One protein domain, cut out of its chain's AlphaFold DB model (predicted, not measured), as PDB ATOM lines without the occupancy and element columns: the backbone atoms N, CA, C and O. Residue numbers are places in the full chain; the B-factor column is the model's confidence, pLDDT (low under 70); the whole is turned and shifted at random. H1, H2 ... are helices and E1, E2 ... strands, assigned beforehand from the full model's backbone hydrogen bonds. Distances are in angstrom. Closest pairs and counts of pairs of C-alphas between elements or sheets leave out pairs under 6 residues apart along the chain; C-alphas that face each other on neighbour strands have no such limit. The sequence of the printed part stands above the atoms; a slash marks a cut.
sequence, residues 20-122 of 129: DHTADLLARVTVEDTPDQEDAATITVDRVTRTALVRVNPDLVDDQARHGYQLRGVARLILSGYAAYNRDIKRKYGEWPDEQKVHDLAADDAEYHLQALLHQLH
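This is residues 20 to 122 of the 129 residues of an uncharacterized protein of Deinococcus grandis (UniProt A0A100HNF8). A small three-stranded sheet covers the first half of a long helix, H2, over one face, and H3 folds back beside H2 on the side away from the sheet, making a long helical hairpin. Short H1 stands crosswise to H2. The printed part has 103 residues with three named helices and three named strands, in the order H1 E1 E2 E3 H2 H3; the mixed sheet has the order E1 E3 E2, and the class is mixed, helices and strands. It is only just compact, close to loose, with a radius of gyration of the C-alphas of 15.0 A and spans of 46 by 34 by 25 A.

H1 is residues 20 to 26, from C-alpha 20 at (1.491, -41.586, -14.754). E1 is residues 29 to 33, E2 41 to 46 and E3 51 to 56. H2, residues 63 to 93, is 44.9 A long. H3, residues 97 to 121, is 36.2 A long, has a kink of 26 degrees near residue 115 and ends at C-alpha 121 (11.726, -44.998, -16.634).

E1 and E3 are parallel, with N 30 and O 52 2.9 A apart. E2 and E3 form an antiparallel hairpin, with N 44 and O 53 2.9 A apart. H2 is on this sheet at a height of 7.0 A, making two layers, a helix on one face of a sheet; the closest C-alphas of E3 and H2, Ala 52 and Gly 73, are 5.8 A apart. H1 touches residues 70 to 74 of H2 alone, about perpendicular at 89 degrees, closest at the C-alphas of Leu 25 and Val 74, 6.2 A. H3 touches residues 68 to 79 of H2 alone, closest at the C-alphas of Ala 75 and Glu 111, 5.6 A. H2 and H3 run opposite ways at a shallow tilt of 33 degrees, only just short of steep. Every O i to N i+4 pair is within hydrogen-bond range in H1, 25 of 27 in H2 and 18 of 21 in H3.

The C-alphas farthest apart, Asp 59 and Tyr 93, are 46.8 A apart. The printed part has no cut and no long link. pLDDT is under 70 at residues 20, 97 and 99 to 100.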
ATOM      1  N   ASP A  20       2.406 -42.732 -14.792       67.62
ATOM      2  CA  ASP A  20       1.491 -41.586 -14.754       67.62
ATOM      3  C   ASP A  20       2.129 -40.330 -14.137       67.62
ATOM      4  O   ASP A  20       1.948 -39.223 -14.637       67.62
ATOM      5  N   HIS A  21       2.945 -40.481 -13.089       74.19
ATOM      6  CA  HIS A  21       3.581 -39.341 -12.428       74.19
ATOM      7  C   HIS A  21       4.700 -38.715 -13.271       74.19
ATOM      8  O   HIS A  21       4.871 -37.495 -13.285       74.19
ATOM      9  N   THR A  22       5.463 -39.537 -13.992       75.00
ATOM     10  CA  THR A  22       6.521 -39.051 -14.889       75.00
ATOM     11  C   THR A  22       5.924 -38.331 -16.097       75.00
ATOM     12  O   THR A  22       6.426 -37.274 -16.477       75.00
ATOM     13  N   ALA A  23       4.826 -38.846 -16.660       81.31
ATOM     14  CA  ALA A  23       4.105 -38.198 -17.755       81.31
ATOM     15  C   ALA A  23       3.564 -36.812 -17.349       81.31
ATOM     16  O   ALA A  23       3.761 -35.837 -18.075       81.31
ATOM     17  N   ASP A  24       2.979 -36.696 -16.152       85.56
ATOM     18  CA  ASP A  24       2.508 -35.417 -15.599       85.56
ATOM     19  C   ASP A  24       3.629 -34.380 -15.447       85.56
ATOM     20  O   ASP A  24       3.414 -33.178 -15.624       85.56
ATOM     21  N   LEU A  25       4.832 -34.826 -15.079       85.00
ATOM     22  CA  LEU A  25       5.997 -33.957 -14.937       85.00
ATOM     23  C   LEU A  25       6.562 -33.537 -16.294       85.00
ATOM     24  O   LEU A  25       6.908 -32.369 -16.467       85.00
ATOM     25  N   LEU A  26       6.614 -34.455 -17.260       88.06
ATOM     26  CA  LEU A  26       7.047 -34.159 -18.627       88.06
ATOM     27  C   LEU A  26       6.122 -33.160 -19.316       88.06
ATOM     28  O   LEU A  26       6.610 -32.266 -19.999       88.06
ATOM     29  N   ALA A  27       4.814 -33.232 -19.062       90.75
ATOM     30  CA  ALA A  27       3.843 -32.260 -19.566       90.75
ATOM     31  C   ALA A  27       4.089 -30.820 -19.061       90.75
ATOM     32  O   ALA A  27       3.565 -29.866 -19.630       90.75
ATOM     33  N   ARG A  28       4.890 -30.641 -18.000       93.12
ATOM     34  CA  ARG A  28       5.296 -29.325 -17.471       93.12
ATOM     35  C   ARG A  28       6.610 -28.819 -18.060       93.12
ATOM     36  O   ARG A  28       7.043 -27.721 -17.701       93.12
ATOM     37  N   VAL A  29       7.251 -29.604 -18.923       95.44
ATOM     38  CA  VAL A  29       8.484 -29.240 -19.614       95.44
ATOM     39  C   VAL A  29       8.166 -28.957 -21.073       95.44
ATOM     40  O   VAL A  29       7.753 -29.841 -21.813       95.44
ATOM     41  N   THR A  30       8.374 -27.713 -21.490       96.62
ATOM     42  CA  THR A  30       8.282 -27.311 -22.897       96.62
ATOM     43  C   THR A  30       9.674 -27.329 -23.510       96.62
ATOM     44  O   THR A  30      10.621 -26.849 -22.885       96.62
ATOM     45  N   VAL A  31       9.802 -27.889 -24.712       95.44
ATOM     46  CA  VAL A  31      11.046 -27.882 -25.491       95.44
ATOM     47  C   VAL A  31      10.830 -27.003 -26.720       95.44
ATOM     48  O   VAL A  31       9.889 -27.238 -27.475       95.44
ATOM     49  N   GLU A  32      11.675 -25.993 -26.896       96.44
ATOM     50  CA  GLU A  32      11.627 -25.040 -28.009       96.44
ATOM     51  C   GLU A  32      12.946 -25.046 -28.779       96.44
ATOM     52  O   GLU A  32      14.025 -25.098 -28.186       96.44
ATOM     53  N   ASP A  33      12.857 -24.934 -30.099       96.31
ATOM     54  CA  ASP A  33      14.031 -24.823 -30.960       96.31
ATOM     55  C   ASP A  33      14.491 -23.365 -30.997       96.31
ATOM     56  O   ASP A  33      13.710 -22.443 -31.229       96.31
ATOM     57  N   THR A  34      15.775 -23.143 -30.742       95.56
ATOM     58  CA  THR A  34      16.414 -21.823 -30.729       95.56
ATOM     59  C   THR A  34      17.731 -21.938 -31.503       95.56
ATOM     60  O   THR A  34      18.763 -22.230 -30.900       95.56
ATOM     61  N   PRO A  35      17.701 -21.805 -32.845       93.38
ATOM     62  CA  PRO A  35      18.872 -22.026 -33.705       93.38
ATOM     63  C   PRO A  35      20.019 -21.034 -33.488       93.38
ATOM     64  O   PRO A  35      21.163 -21.317 -33.820       93.38
ATOM     65  N   ASP A  36      19.714 -19.860 -32.945       93.62
ATOM     66  CA  ASP A  36      20.636 -18.744 -32.752       93.62
ATOM     67  C   ASP A  36      21.402 -18.783 -31.420       93.62
ATOM     68  O   ASP A  36      22.306 -17.971 -31.223       93.62
ATOM     69  N   GLN A  37      21.085 -19.708 -30.504       93.62
ATOM     70  CA  GLN A  37      21.831 -19.825 -29.247       93.62
ATOM     71  C   GLN A  37      23.171 -20.557 -29.452       93.62
ATOM     72  O   GLN A  37      23.251 -21.538 -30.190       93.62
ATOM     73  N   GLU A  38      24.218 -20.109 -28.759       92.88
ATOM     74  CA  GLU A  38      25.559 -20.711 -28.849       92.88
ATOM     75  C   GLU A  38      25.649 -22.068 -28.131       92.88
ATOM     76  O   GLU A  38      26.360 -22.968 -28.580       92.88
ATOM     77  N   ASP A  39      24.918 -22.225 -27.025       94.00
ATOM     78  CA  ASP A  39      24.916 -23.446 -26.221       94.00
ATOM     79  C   ASP A  39      24.030 -24.540 -26.836       94.00
ATOM     80  O   ASP A  39      23.001 -24.276 -27.450       94.00
ATOM     81  N   ALA A  40      24.365 -25.809 -26.595       93.44
ATOM     82  CA  ALA A  40      23.540 -26.929 -27.059       93.44
ATOM     83  C   ALA A  40      22.101 -26.859 -26.507       93.44
ATOM     84  O   ALA A  40      21.134 -27.102 -27.232       93.44
ATOM     85  N   ALA A  41      21.949 -26.507 -25.228       95.38
ATOM     86  CA  ALA A  41      20.648 -26.242 -24.638       95.38
ATOM     87  C   ALA A  41      20.741 -25.345 -23.401       95.38
ATOM     88  O   ALA A  41      21.682 -25.441 -22.614       95.38
ATOM     89  N   THR A  42      19.692 -24.561 -23.167       95.81
ATOM     90  CA  THR A  42      19.494 -23.797 -21.930       95.81
ATOM     91  C   THR A  42      18.185 -24.201 -21.255       95.81
ATOM     92  O   THR A  42      17.181 -24.473 -21.912       95.81
ATOM     93  N   ILE A  43      18.182 -24.262 -19.919       94.75
ATOM     94  CA  ILE A  43      17.013 -24.680 -19.128       94.75
ATOM     95  C   ILE A  43      16.628 -23.570 -18.158       94.75
ATOM     96  O   ILE A  43      17.405 -23.209 -17.273       94.75
ATOM     97  N   THR A  44      15.399 -23.074 -18.287       94.81
ATOM     98  CA  THR A  44      14.805 -22.073 -17.392       94.81
ATOM     99  C   THR A  44      13.639 -22.686 -16.624       94.81
ATOM    100  O   THR A  44      12.790 -23.342 -17.217       94.81
ATOM    101  N   VAL A  45      13.563 -22.455 -15.311       93.38
ATOM    102  CA  VAL A  45      12.455 -22.937 -14.467       93.38
ATOM    103  C   VAL A  45      11.609 -21.761 -13.989       93.38
ATOM    104  O   VAL A  45      12.109 -20.878 -13.289       93.38
ATOM    105  N   ASP A  46      10.316 -21.787 -14.310       92.69
ATOM    106  CA  ASP A  46       9.319 -20.908 -13.709       92.69
ATOM    107  C   ASP A  46       8.689 -21.600 -12.495       92.69
ATOM    108  O   ASP A  46       7.968 -22.596 -12.583       92.69
ATOM    109  N   ARG A  47       8.975 -21.047 -11.318       84.44
ATOM    110  CA  ARG A  47       8.499 -21.573 -10.035       84.44
ATOM    111  C   ARG A  47       7.059 -21.182  -9.718       84.44
ATOM    112  O   ARG A  47       6.440 -21.845  -8.889       84.44
ATOM    113  N   VAL A  48       6.543 -20.119 -10.332       87.12
ATOM    114  CA  VAL A  48       5.172 -19.645 -10.117       87.12
ATOM    115  C   VAL A  48       4.203 -20.590 -10.813       87.12
ATOM    116  O   VAL A  48       3.289 -21.115 -10.179       87.12
ATOM    117  N   THR A  49       4.446 -20.862 -12.092       88.38
ATOM    118  CA  THR A  49       3.639 -21.785 -12.904       88.38
ATOM    119  C   THR A  49       4.050 -23.246 -12.731       88.38
ATOM    120  O   THR A  49       3.300 -24.138 -13.123       88.38
ATOM    121  N   ARG A  50       5.208 -23.506 -12.105       89.44
ATOM    122  CA  ARG A  50       5.814 -24.839 -11.941       89.44
ATOM    123  C   ARG A  50       6.059 -25.525 -13.284       89.44
ATOM    124  O   ARG A  50       5.761 -26.709 -13.443       89.44
ATOM    125  N   THR A  51       6.621 -24.776 -14.222       94.50
ATOM    126  CA  THR A  51       6.984 -25.250 -15.559       94.50
ATOM    127  C   THR A  51       8.476 -25.067 -15.807       94.50
ATOM    128  O   THR A  51       9.117 -24.201 -15.208       94.50
ATOM    129  N   ALA A  52       9.039 -25.871 -16.702       95.50
ATOM    130  CA  ALA A  52      10.390 -25.677 -17.211       95.50
ATOM    131  C   ALA A  52      10.348 -25.453 -18.722       95.50
ATOM    132  O   ALA A  52       9.570 -26.086 -19.433       95.50
ATOM    133  N   LEU A  53      11.198 -24.556 -19.201       96.88
ATOM    134  CA  LEU A  53      11.421 -24.309 -20.614       96.88
ATOM    135  C   LEU A  53      12.850 -24.715 -20.959       96.88
ATOM    136  O   LEU A  53      13.806 -24.199 -20.374       96.88
ATOM    137  N   VAL A  54      12.972 -25.639 -21.900       96.88
ATOM    138  CA  VAL A  54      14.229 -26.116 -22.464       96.88
ATOM    139  C   VAL A  54      14.341 -25.532 -23.864       96.88
ATOM    140  O   VAL A  54      13.545 -25.865 -24.735       96.88
ATOM    141  N   ARG A  55      15.322 -24.666 -24.090       97.38
ATOM    142  CA  ARG A  55      15.642 -24.172 -25.431       97.38
ATOM    143  C   ARG A  55      16.792 -24.987 -25.975       97.38
ATOM    144  O   ARG A  55      17.842 -25.018 -25.340       97.38
ATOM    145  N   VAL A  56      16.629 -25.625 -27.127       97.06
ATOM    146  CA  VAL A  56      17.656 -26.474 -27.754       97.06
ATOM    147  C   VAL A  56      18.137 -25.865 -29.062       97.06
ATOM    148  O   VAL A  56      17.345 -25.292 -29.807       97.06
ATOM    149  N   ASN A  57      19.438 -25.946 -29.333       96.88
ATOM    150  CA  ASN A  57      19.956 -25.629 -30.656       96.88
ATOM    151  C   ASN A  57      19.827 -26.897 -31.523       96.88
ATOM    152  O   ASN A  57      20.532 -27.874 -31.249       96.88
ATOM    153  N   PRO A  58      18.944 -26.917 -32.540       94.69
ATOM    154  CA  PRO A  58      18.720 -28.103 -33.365       94.69
ATOM    155  C   PRO A  58      19.953 -28.521 -34.180       94.69
ATOM    156  O   PRO A  58      20.052 -29.687 -34.548       94.69
ATOM    157  N   ASP A  59      20.911 -27.620 -34.420       94.94
ATOM    158  CA  ASP A  59      22.140 -27.933 -35.160       94.94
ATOM    159  C   ASP A  59      23.195 -28.634 -34.283       94.94
ATOM    160  O   ASP A  59      24.128 -29.253 -34.795       94.94
ATOM    161  N   LEU A  60      23.060 -28.543 -32.953       93.94
ATOM    162  CA  LEU A  60      24.011 -29.092 -31.977       93.94
ATOM    163  C   LEU A  60      23.470 -30.307 -31.210       93.94
ATOM    164  O   LEU A  60      24.223 -30.955 -30.480       93.94
ATOM    165  N   VAL A  61      22.171 -30.597 -31.323       93.19
ATOM    166  CA  VAL A  61      21.462 -31.567 -30.479       93.19
ATOM    167  C   VAL A  61      20.633 -32.512 -31.342       93.19
ATOM    168  O   VAL A  61      19.679 -32.090 -31.989       93.19
ATOM    169  N   ASP A  62      20.964 -33.804 -31.297       92.50
ATOM    170  CA  ASP A  62      20.139 -34.861 -31.892       92.50
ATOM    171  C   ASP A  62      18.885 -35.174 -31.048       92.50
ATOM    172  O   ASP A  62      18.732 -34.710 -29.914       92.50
ATOM    173  N   ASP A  63      17.966 -35.979 -31.584       90.62
ATOM    174  CA  ASP A  63      16.696 -36.300 -30.916       90.62
ATOM    175  C   ASP A  63      16.878 -37.029 -29.571       90.62
ATOM    176  O   ASP A  63      16.111 -36.816 -28.624       90.62
ATOM    177  N   GLN A  64      17.919 -37.855 -29.438       91.31
ATOM    178  CA  GLN A  64      18.202 -38.560 -28.189       91.31
ATOM    179  C   GLN A  64      18.726 -37.597 -27.115       91.31
ATOM    180  O   GLN A  64      18.323 -37.671 -25.948       91.31
ATOM    181  N   ALA A  65      19.611 -36.677 -27.492       91.81
ATOM    182  CA  ALA A  65      20.113 -35.621 -26.630       91.81
ATOM    183  C   ALA A  65      18.992 -34.640 -26.259       91.81
ATOM    184  O   ALA A  65      18.889 -34.252 -25.094       91.81
ATOM    185  N   ARG A  66      18.096 -34.312 -27.200       92.88
ATOM    186  CA  ARG A  66      16.883 -33.510 -26.966       92.88
ATOM    187  C   ARG A  66      16.002 -34.146 -25.892       92.88
ATOM    188  O   ARG A  66      15.625 -33.465 -24.936       92.88
ATOM    189  N   HIS A  67      15.751 -35.454 -25.989       91.75
ATOM    190  CA  HIS A  67      15.054 -36.216 -24.946       91.75
ATOM    191  C   HIS A  67      15.772 -36.120 -23.590       91.75
ATOM    192  O   HIS A  67      15.159 -35.830 -22.564       91.75
ATOM    193  N   GLY A  68      17.100 -36.265 -23.576       92.12
ATOM    194  CA  GLY A  68      17.910 -36.089 -22.366       92.12
ATOM    195  C   GLY A  68      17.768 -34.703 -21.721       92.12
ATOM    196  O   GLY A  68      17.644 -34.603 -20.498       92.12
ATOM    197  N   TYR A  69      17.726 -33.632 -22.517       93.81
ATOM    198  CA  TYR A  69      17.498 -32.273 -22.014       93.81
ATOM    199  C   TYR A  69      16.076 -32.063 -21.483       93.81
ATOM    200  O   TYR A  69      15.906 -31.375 -20.476       93.81
ATOM    201  N   GLN A  70      15.067 -32.698 -22.084       93.06
ATOM    202  CA  GLN A  70      13.709 -32.705 -21.538       93.06
ATOM    203  C   GLN A  70      13.675 -33.351 -20.140       93.06
ATOM    204  O   GLN A  70      13.113 -32.774 -19.204       93.06
ATOM    205  N   LEU A  71      14.338 -34.501 -19.965       92.19
ATOM    206  CA  LEU A  71      14.460 -35.173 -18.665       92.19
ATOM    207  C   LEU A  71      15.220 -34.318 -17.635       92.19
ATOM    208  O   LEU A  71      14.800 -34.235 -16.478       92.19
ATOM    209  N   ARG A  72      16.294 -33.625 -18.040       92.56
ATOM    210  CA  ARG A  72      16.977 -32.640 -17.174       92.56
ATOM    211  C   ARG A  72      16.056 -31.494 -16.764       92.56
ATOM    212  O   ARG A  72      16.077 -31.078 -15.609       92.56
ATOM    213  N   GLY A  73      15.191 -31.028 -17.668       92.81
ATOM    214  CA  GLY A  73      14.147 -30.048 -17.361       92.81
ATOM    215  C   GLY A  73      13.235 -30.498 -16.216       92.81
ATOM    216  O   GLY A  73      12.979 -29.722 -15.292       92.81
ATOM    217  N   VAL A  74      12.815 -31.770 -16.220       90.81
ATOM    218  CA  VAL A  74      12.035 -32.370 -15.122       90.81
ATOM    219  C   VAL A  74      12.838 -32.385 -13.820       90.81
ATOM    220  O   VAL A  74      12.336 -31.947 -12.781       90.81
ATOM    221  N   ALA A  75      14.086 -32.859 -13.861       90.25
ATOM    222  CA  ALA A  75      14.941 -32.930 -12.678       90.25
ATOM    223  C   ALA A  75      15.154 -31.540 -12.051       90.25
ATOM    224  O   ALA A  75      14.935 -31.366 -10.850       90.25
ATOM    225  N   ARG A  76      15.464 -30.522 -12.864       90.69
ATOM    226  CA  ARG A  76      15.588 -29.130 -12.405       90.69
ATOM    227  C   ARG A  76      14.302 -28.581 -11.819       90.69
ATOM    228  O   ARG A  76      14.351 -27.885 -10.805       90.69
ATOM    229  N   LEU A  77      13.150 -28.890 -12.413       89.06
ATOM    230  CA  LEU A  77      11.860 -28.470 -11.873       89.06
ATOM    231  C   LEU A  77      11.649 -29.023 -10.456       89.06
ATOM    232  O   LEU A  77      11.298 -28.261  -9.552       89.06
ATOM    233  N   ILE A  78      11.930 -30.310 -10.237       86.31
ATOM    234  CA  ILE A  78      11.832 -30.955  -8.918       86.31
ATOM    235  C   ILE A  78      12.822 -30.323  -7.928       86.31
ATOM    236  O   ILE A  78      12.425 -29.887  -6.842       86.31
ATOM    237  N   LEU A  79      14.098 -30.220  -8.309       87.31
ATOM    238  CA  LEU A  79      15.166 -29.673  -7.465       87.31
ATOM    239  C   LEU A  79      14.933 -28.200  -7.108       87.31
ATOM    240  O   LEU A  79      15.245 -27.771  -5.995       87.31
ATOM    241  N   SER A  80      14.291 -27.431  -7.992       85.75
ATOM    242  CA  SER A  80      13.934 -26.033  -7.725       85.75
ATOM    243  C   SER A  80      12.995 -25.868  -6.523       85.75
ATOM    244  O   SER A  80      13.083 -24.865  -5.806       85.75
ATOM    245  N   GLY A  81      12.130 -26.857  -6.262       80.12
ATOM    246  CA  GLY A  81      11.253 -26.887  -5.091       80.12
ATOM    247  C   GLY A  81      12.042 -27.041  -3.789       80.12
ATOM    248  O   GLY A  81      11.790 -26.318  -2.822       80.12
ATOM    249  N   TYR A  82      13.056 -27.910  -3.785       77.31
ATOM    250  CA  TYR A  82      13.969 -28.079  -2.650       77.31
ATOM    251  C   TYR A  82      14.825 -26.831  -2.416       77.31
ATOM    252  O   TYR A  82      14.957 -26.375  -1.279       77.31
ATOM    253  N   ALA A  83      15.324 -26.209  -3.486       78.56
ATOM    254  CA  ALA A  83      16.059 -24.951  -3.393       78.56
ATOM    255  C   ALA A  83      15.196 -23.814  -2.813       78.56
ATOM    256  O   ALA A  83      15.682 -22.998  -2.027       78.56
ATOM    257  N   ALA A  84      13.904 -23.754  -3.165       77.94
ATOM    258  CA  ALA A  84      12.966 -22.788  -2.593       77.94
ATOM    259  C   ALA A  84      12.729 -23.039  -1.096       77.94
ATOM    260  O   ALA A  84      12.827 -22.101  -0.304       77.94
ATOM    261  N   TYR A  85      12.515 -24.297  -0.702       76.06
ATOM    262  CA  TYR A  85      12.404 -24.681   0.706       76.06
ATOM    263  C   TYR A  85      13.651 -24.272   1.504       76.06
ATOM    264  O   TYR A  85      13.540 -23.623   2.544       76.06
ATOM    265  N   ASN A  86      14.846 -24.563   0.987       78.06
ATOM    266  CA  ASN A  86      16.096 -24.203   1.653       78.06
ATOM    267  C   ASN A  86      16.290 -22.689   1.755       78.06
ATOM    268  O   ASN A  86      16.770 -22.201   2.777       78.06
ATOM    269  N   ARG A  87      15.856 -21.919   0.752       80.62
ATOM    270  CA  ARG A  87      15.843 -20.453   0.831       80.62
ATOM    271  C   ARG A  87      14.925 -19.946   1.946       80.62
ATOM    272  O   ARG A  87      15.307 -19.027   2.666       80.62
ATOM    273  N   ASP A  88      13.742 -20.531   2.109       80.75
ATOM    274  CA  ASP A  88      12.822 -20.153   3.185       80.75
ATOM    275  C   ASP A  88      13.378 -20.490   4.573       80.75
ATOM    276  O   ASP A  88      13.248 -19.687   5.502       80.75
ATOM    277  N   ILE A  89      14.059 -21.632   4.706       76.94
ATOM    278  CA  ILE A  89      14.798 -21.994   5.920       76.94
ATOM    279  C   ILE A  89      15.899 -20.962   6.201       76.94
ATOM    280  O   ILE A  89      15.939 -20.415   7.301       76.94
ATOM    281  N   LYS A  90      16.718 -20.601   5.207       80.69
ATOM    282  CA  LYS A  90      17.765 -19.572   5.364       80.69
ATOM    283  C   LYS A  90      17.203 -18.219   5.769       80.69
ATOM    284  O   LYS A  90      17.712 -17.587   6.686       80.69
ATOM    285  N   ARG A  91      16.091 -17.794   5.166       80.06
ATOM    286  CA  ARG A  91      15.411 -16.549   5.556       80.06
ATOM    287  C   ARG A  91      14.957 -16.569   7.019       80.06
ATOM    288  O   ARG A  91      14.969 -15.530   7.670       80.06
ATOM    289  N   LYS A  92      14.531 -17.728   7.526       82.25
ATOM    290  CA  LYS A  92      14.021 -17.880   8.894       82.25
ATOM    291  C   LYS A  92      15.127 -18.033   9.942       82.25
ATOM    292  O   LYS A  92      14.934 -17.585  11.069       82.25
ATOM    293  N   TYR A  93      16.242 -18.673   9.594       81.06
ATOM    294  CA  TYR A  93      17.276 -19.087  10.551       81.06
ATOM    295  C   TYR A  93      18.661 -18.449  10.321       81.06
ATOM    296  O   TYR A  93      19.525 -18.589  11.181       81.06
ATOM    297  N   GLY A  94      18.858 -17.703   9.229       76.56
ATOM    298  CA  GLY A  94      20.138 -17.105   8.832       76.56
ATOM    299  C   GLY A  94      20.855 -17.892   7.727       76.56
ATOM    300  O   GLY A  94      20.537 -19.050   7.455       76.56
ATOM    301  N   GLU A  95      21.813 -17.248   7.052       72.31
ATOM    302  CA  GLU A  95      22.651 -17.893   6.035       72.31
ATOM    303  C   GLU A  95      23.864 -18.593   6.657       72.31
ATOM    304  O   GLU A  95      24.585 -18.016   7.471       72.31
ATOM    305  N   TRP A  96      24.130 -19.813   6.191       76.12
ATOM    306  CA  TRP A  96      25.367 -20.545   6.447       76.12
ATOM    307  C   TRP A  96      26.149 -20.679   5.127       76.12
ATOM    308  O   TRP A  96      25.720 -21.428   4.242       76.12
ATOM    309  N   PRO A  97      27.255 -19.926   4.944       68.50
ATOM    310  CA  PRO A  97      27.950 -19.810   3.656       68.50
ATOM    311  C   PRO A  97      28.429 -21.142   3.066       68.50
ATOM    312  O   PRO A  97      28.281 -21.370   1.864       68.50
ATOM    313  N   ASP A  98      28.944 -22.043   3.901       73.62
ATOM    314  CA  ASP A  98      29.447 -23.347   3.452       73.62
ATOM    315  C   ASP A  98      28.310 -24.295   3.047       73.62
ATOM    316  O   ASP A  98      28.445 -25.076   2.106       73.62
ATOM    317  N   GLU A  99      27.137 -24.165   3.668       69.88
ATOM    318  CA  GLU A  99      25.973 -24.994   3.349       69.88
ATOM    319  C   GLU A  99      25.322 -24.621   2.013       69.88
ATOM    320  O   GLU A  99      24.715 -25.474   1.372       69.88
ATOM    321  N   GLN A 100      25.429 -23.361   1.559       69.75
ATOM    322  CA  GLN A 100      24.922 -22.977   0.232       69.75
ATOM    323  C   GLN A 100      25.705 -23.676  -0.881       69.75
ATOM    324  O   GLN A 100      25.093 -24.267  -1.761       69.75
ATOM    325  N   LYS A 101      27.040 -23.681  -0.804       76.06
ATOM    326  CA  LYS A 101      27.872 -24.371  -1.799       76.06
ATOM    327  C   LYS A 101      27.629 -25.876  -1.800       76.06
ATOM    328  O   LYS A 101      27.504 -26.464  -2.865       76.06
ATOM    329  N   VAL A 102      27.535 -26.488  -0.616       76.81
ATOM    330  CA  VAL A 102      27.233 -27.922  -0.483       76.81
ATOM    331  C   VAL A 102      25.859 -28.251  -1.064       76.81
ATOM    332  O   VAL A 102      25.711 -29.271  -1.726       76.81
ATOM    333  N   HIS A 103      24.866 -27.385  -0.860       74.62
ATOM    334  CA  HIS A 103      23.545 -27.563  -1.451       74.62
ATOM    335  C   HIS A 103      23.570 -27.497  -2.978       74.62
ATOM    336  O   HIS A 103      22.963 -28.345  -3.624       74.62
ATOM    337  N   ASP A 104      24.245 -26.500  -3.549       76.25
ATOM    338  CA  ASP A 104      24.270 -26.313  -5.001       76.25
ATOM    339  C   ASP A 104      25.014 -27.471  -5.683       76.25
ATOM    340  O   ASP A 104      24.491 -28.053  -6.629       76.25
ATOM    341  N   LEU A 105      26.139 -27.914  -5.106       81.81
ATOM    342  CA  LEU A 105      26.832 -29.142  -5.518       81.81
ATOM    343  C   LEU A 105      25.926 -30.378  -5.419       81.81
ATOM    344  O   LEU A 105      25.859 -31.171  -6.351       81.81
ATOM    345  N   ALA A 106      25.194 -30.534  -4.313       79.31
ATOM    346  CA  ALA A 106      24.289 -31.666  -4.133       79.31
ATOM    347  C   ALA A 106      23.103 -31.641  -5.111       79.31
ATOM    348  O   ALA A 106      22.606 -32.701  -5.484       79.31
ATOM    349  N   ALA A 107      22.634 -30.458  -5.518       82.19
ATOM    350  CA  ALA A 107      21.586 -30.316  -6.519       82.19
ATOM    351  C   ALA A 107      22.094 -30.716  -7.909       82.19
ATOM    352  O   ALA A 107      21.415 -31.486  -8.586       82.19
ATOM    353  N   ASP A 108      23.290 -30.269  -8.297       81.56
ATOM    354  CA  ASP A 108      23.909 -30.645  -9.572       81.56
ATOM    355  C   ASP A 108      24.208 -32.158  -9.629       81.56
ATOM    356  O   ASP A 108      23.851 -32.828 -10.603       81.56
ATOM    357  N   ASP A 109      24.762 -32.732  -8.554       83.75
ATOM    358  CA  ASP A 109      24.993 -34.179  -8.436       83.75
ATOM    359  C   ASP A 109      23.672 -34.962  -8.497       83.75
ATOM    360  O   ASP A 109      23.564 -35.986  -9.180       83.75
ATOM    361  N   ALA A 110      22.631 -34.480  -7.808       82.75
ATOM    362  CA  ALA A 110      21.311 -35.096  -7.854       82.75
ATOM    363  C   ALA A 110      20.703 -35.023  -9.259       82.75
ATOM    364  O   ALA A 110      20.143 -36.018  -9.708       82.75
ATOM    365  N   GLU A 111      20.827 -33.898  -9.969       85.25
ATOM    366  CA  GLU A 111      20.365 -33.756 -11.354       85.25
ATOM    367  C   GLU A 111      21.043 -34.799 -12.254       85.25
ATOM    368  O   GLU A 111      20.362 -35.537 -12.973       85.25
ATOM    369  N   TYR A 112      22.370 -34.923 -12.149       81.81
ATOM    370  CA  TYR A 112      23.159 -35.883 -12.920       81.81
ATOM    371  C   TYR A 112      22.748 -37.338 -12.644       81.81
ATOM    372  O   TYR A 112      22.528 -38.121 -13.573       81.81
ATOM    373  N   HIS A 113      22.591 -37.715 -11.373       79.38
ATOM    374  CA  HIS A 113      22.200 -39.076 -11.002       79.38
ATOM    375  C   HIS A 113      20.735 -39.391 -11.328       79.38
ATOM    376  O   HIS A 113      20.424 -40.508 -11.752       79.38
ATOM    377  N   LEU A 114      19.834 -38.417 -11.172       81.69
ATOM    378  CA  LEU A 114      18.420 -38.571 -11.512       81.69
ATOM    379  C   LEU A 114      18.221 -38.738 -13.015       81.69
ATOM    380  O   LEU A 114      17.364 -39.525 -13.411       81.69
ATOM    381  N   GLN A 115      19.027 -38.073 -13.846       81.56
ATOM    382  CA  GLN A 115      18.949 -38.222 -15.297       81.56
ATOM    383  C   GLN A 115      19.050 -39.699 -15.716       81.56
ATOM    384  O   GLN A 115      18.216 -40.176 -16.483       81.56
ATOM    385  N   ALA A 116      20.024 -40.447 -15.188       81.94
ATOM    386  CA  ALA A 116      20.201 -41.859 -15.533       81.94
ATOM    387  C   ALA A 116      18.975 -42.717 -15.166       81.94
ATOM    388  O   ALA A 116      18.571 -43.583 -15.942       81.94
ATOM    389  N   LEU A 117      18.355 -42.455 -14.010       81.25
ATOM    390  CA  LEU A 117      17.135 -43.142 -13.575       81.25
ATOM    391  C   LEU A 117      15.931 -42.763 -14.446       81.25
ATOM    392  O   LEU A 117      15.136 -43.625 -14.819       81.25
ATOM    393  N   LEU A 118      15.816 -41.489 -14.823       81.50
ATOM    394  CA  LEU A 118      14.757 -41.008 -15.706       81.50
ATOM    395  C   LEU A 118      14.842 -41.646 -17.096       81.50
ATOM    396  O   LEU A 118      13.808 -42.016 -17.641       81.50
ATOM    397  N   HIS A 119      16.043 -41.868 -17.639       83.81
ATOM    398  CA  HIS A 119      16.212 -42.597 -18.903       83.81
ATOM    399  C   HIS A 119      15.794 -44.074 -18.816       83.81
ATOM    400  O   HIS A 119      15.424 -44.651 -19.835       83.81
ATOM    401  N   GLN A 120      15.836 -44.697 -17.634       85.25
ATOM    402  CA  GLN A 120      15.332 -46.065 -17.447       85.25
ATOM    403  C   GLN A 120      13.801 -46.101 -17.397       85.25
ATOM    404  O   GLN A 120      13.191 -47.016 -17.945       85.25
ATOM    405  N   LEU A 121      13.184 -45.111 -16.745       82.38
ATOM    406  CA  LEU A 121      11.726 -44.998 -16.634       82.38
ATOM    407  C   LEU A 121      11.075 -44.502 -17.927       82.38
ATOM    408  O   LEU A 121       9.961 -44.904 -18.250       82.38
ATOM    409  N   HIS A 122      11.764 -43.626 -18.649       84.06
ATOM    410  CA  HIS A 122      11.312 -43.038 -19.898       84.06
ATOM    411  C   HIS A 122      12.429 -43.148 -20.945       84.06
ATOM    412  O   HIS A 122      13.128 -42.167 -21.226       84.06
TER     413      HIS A 122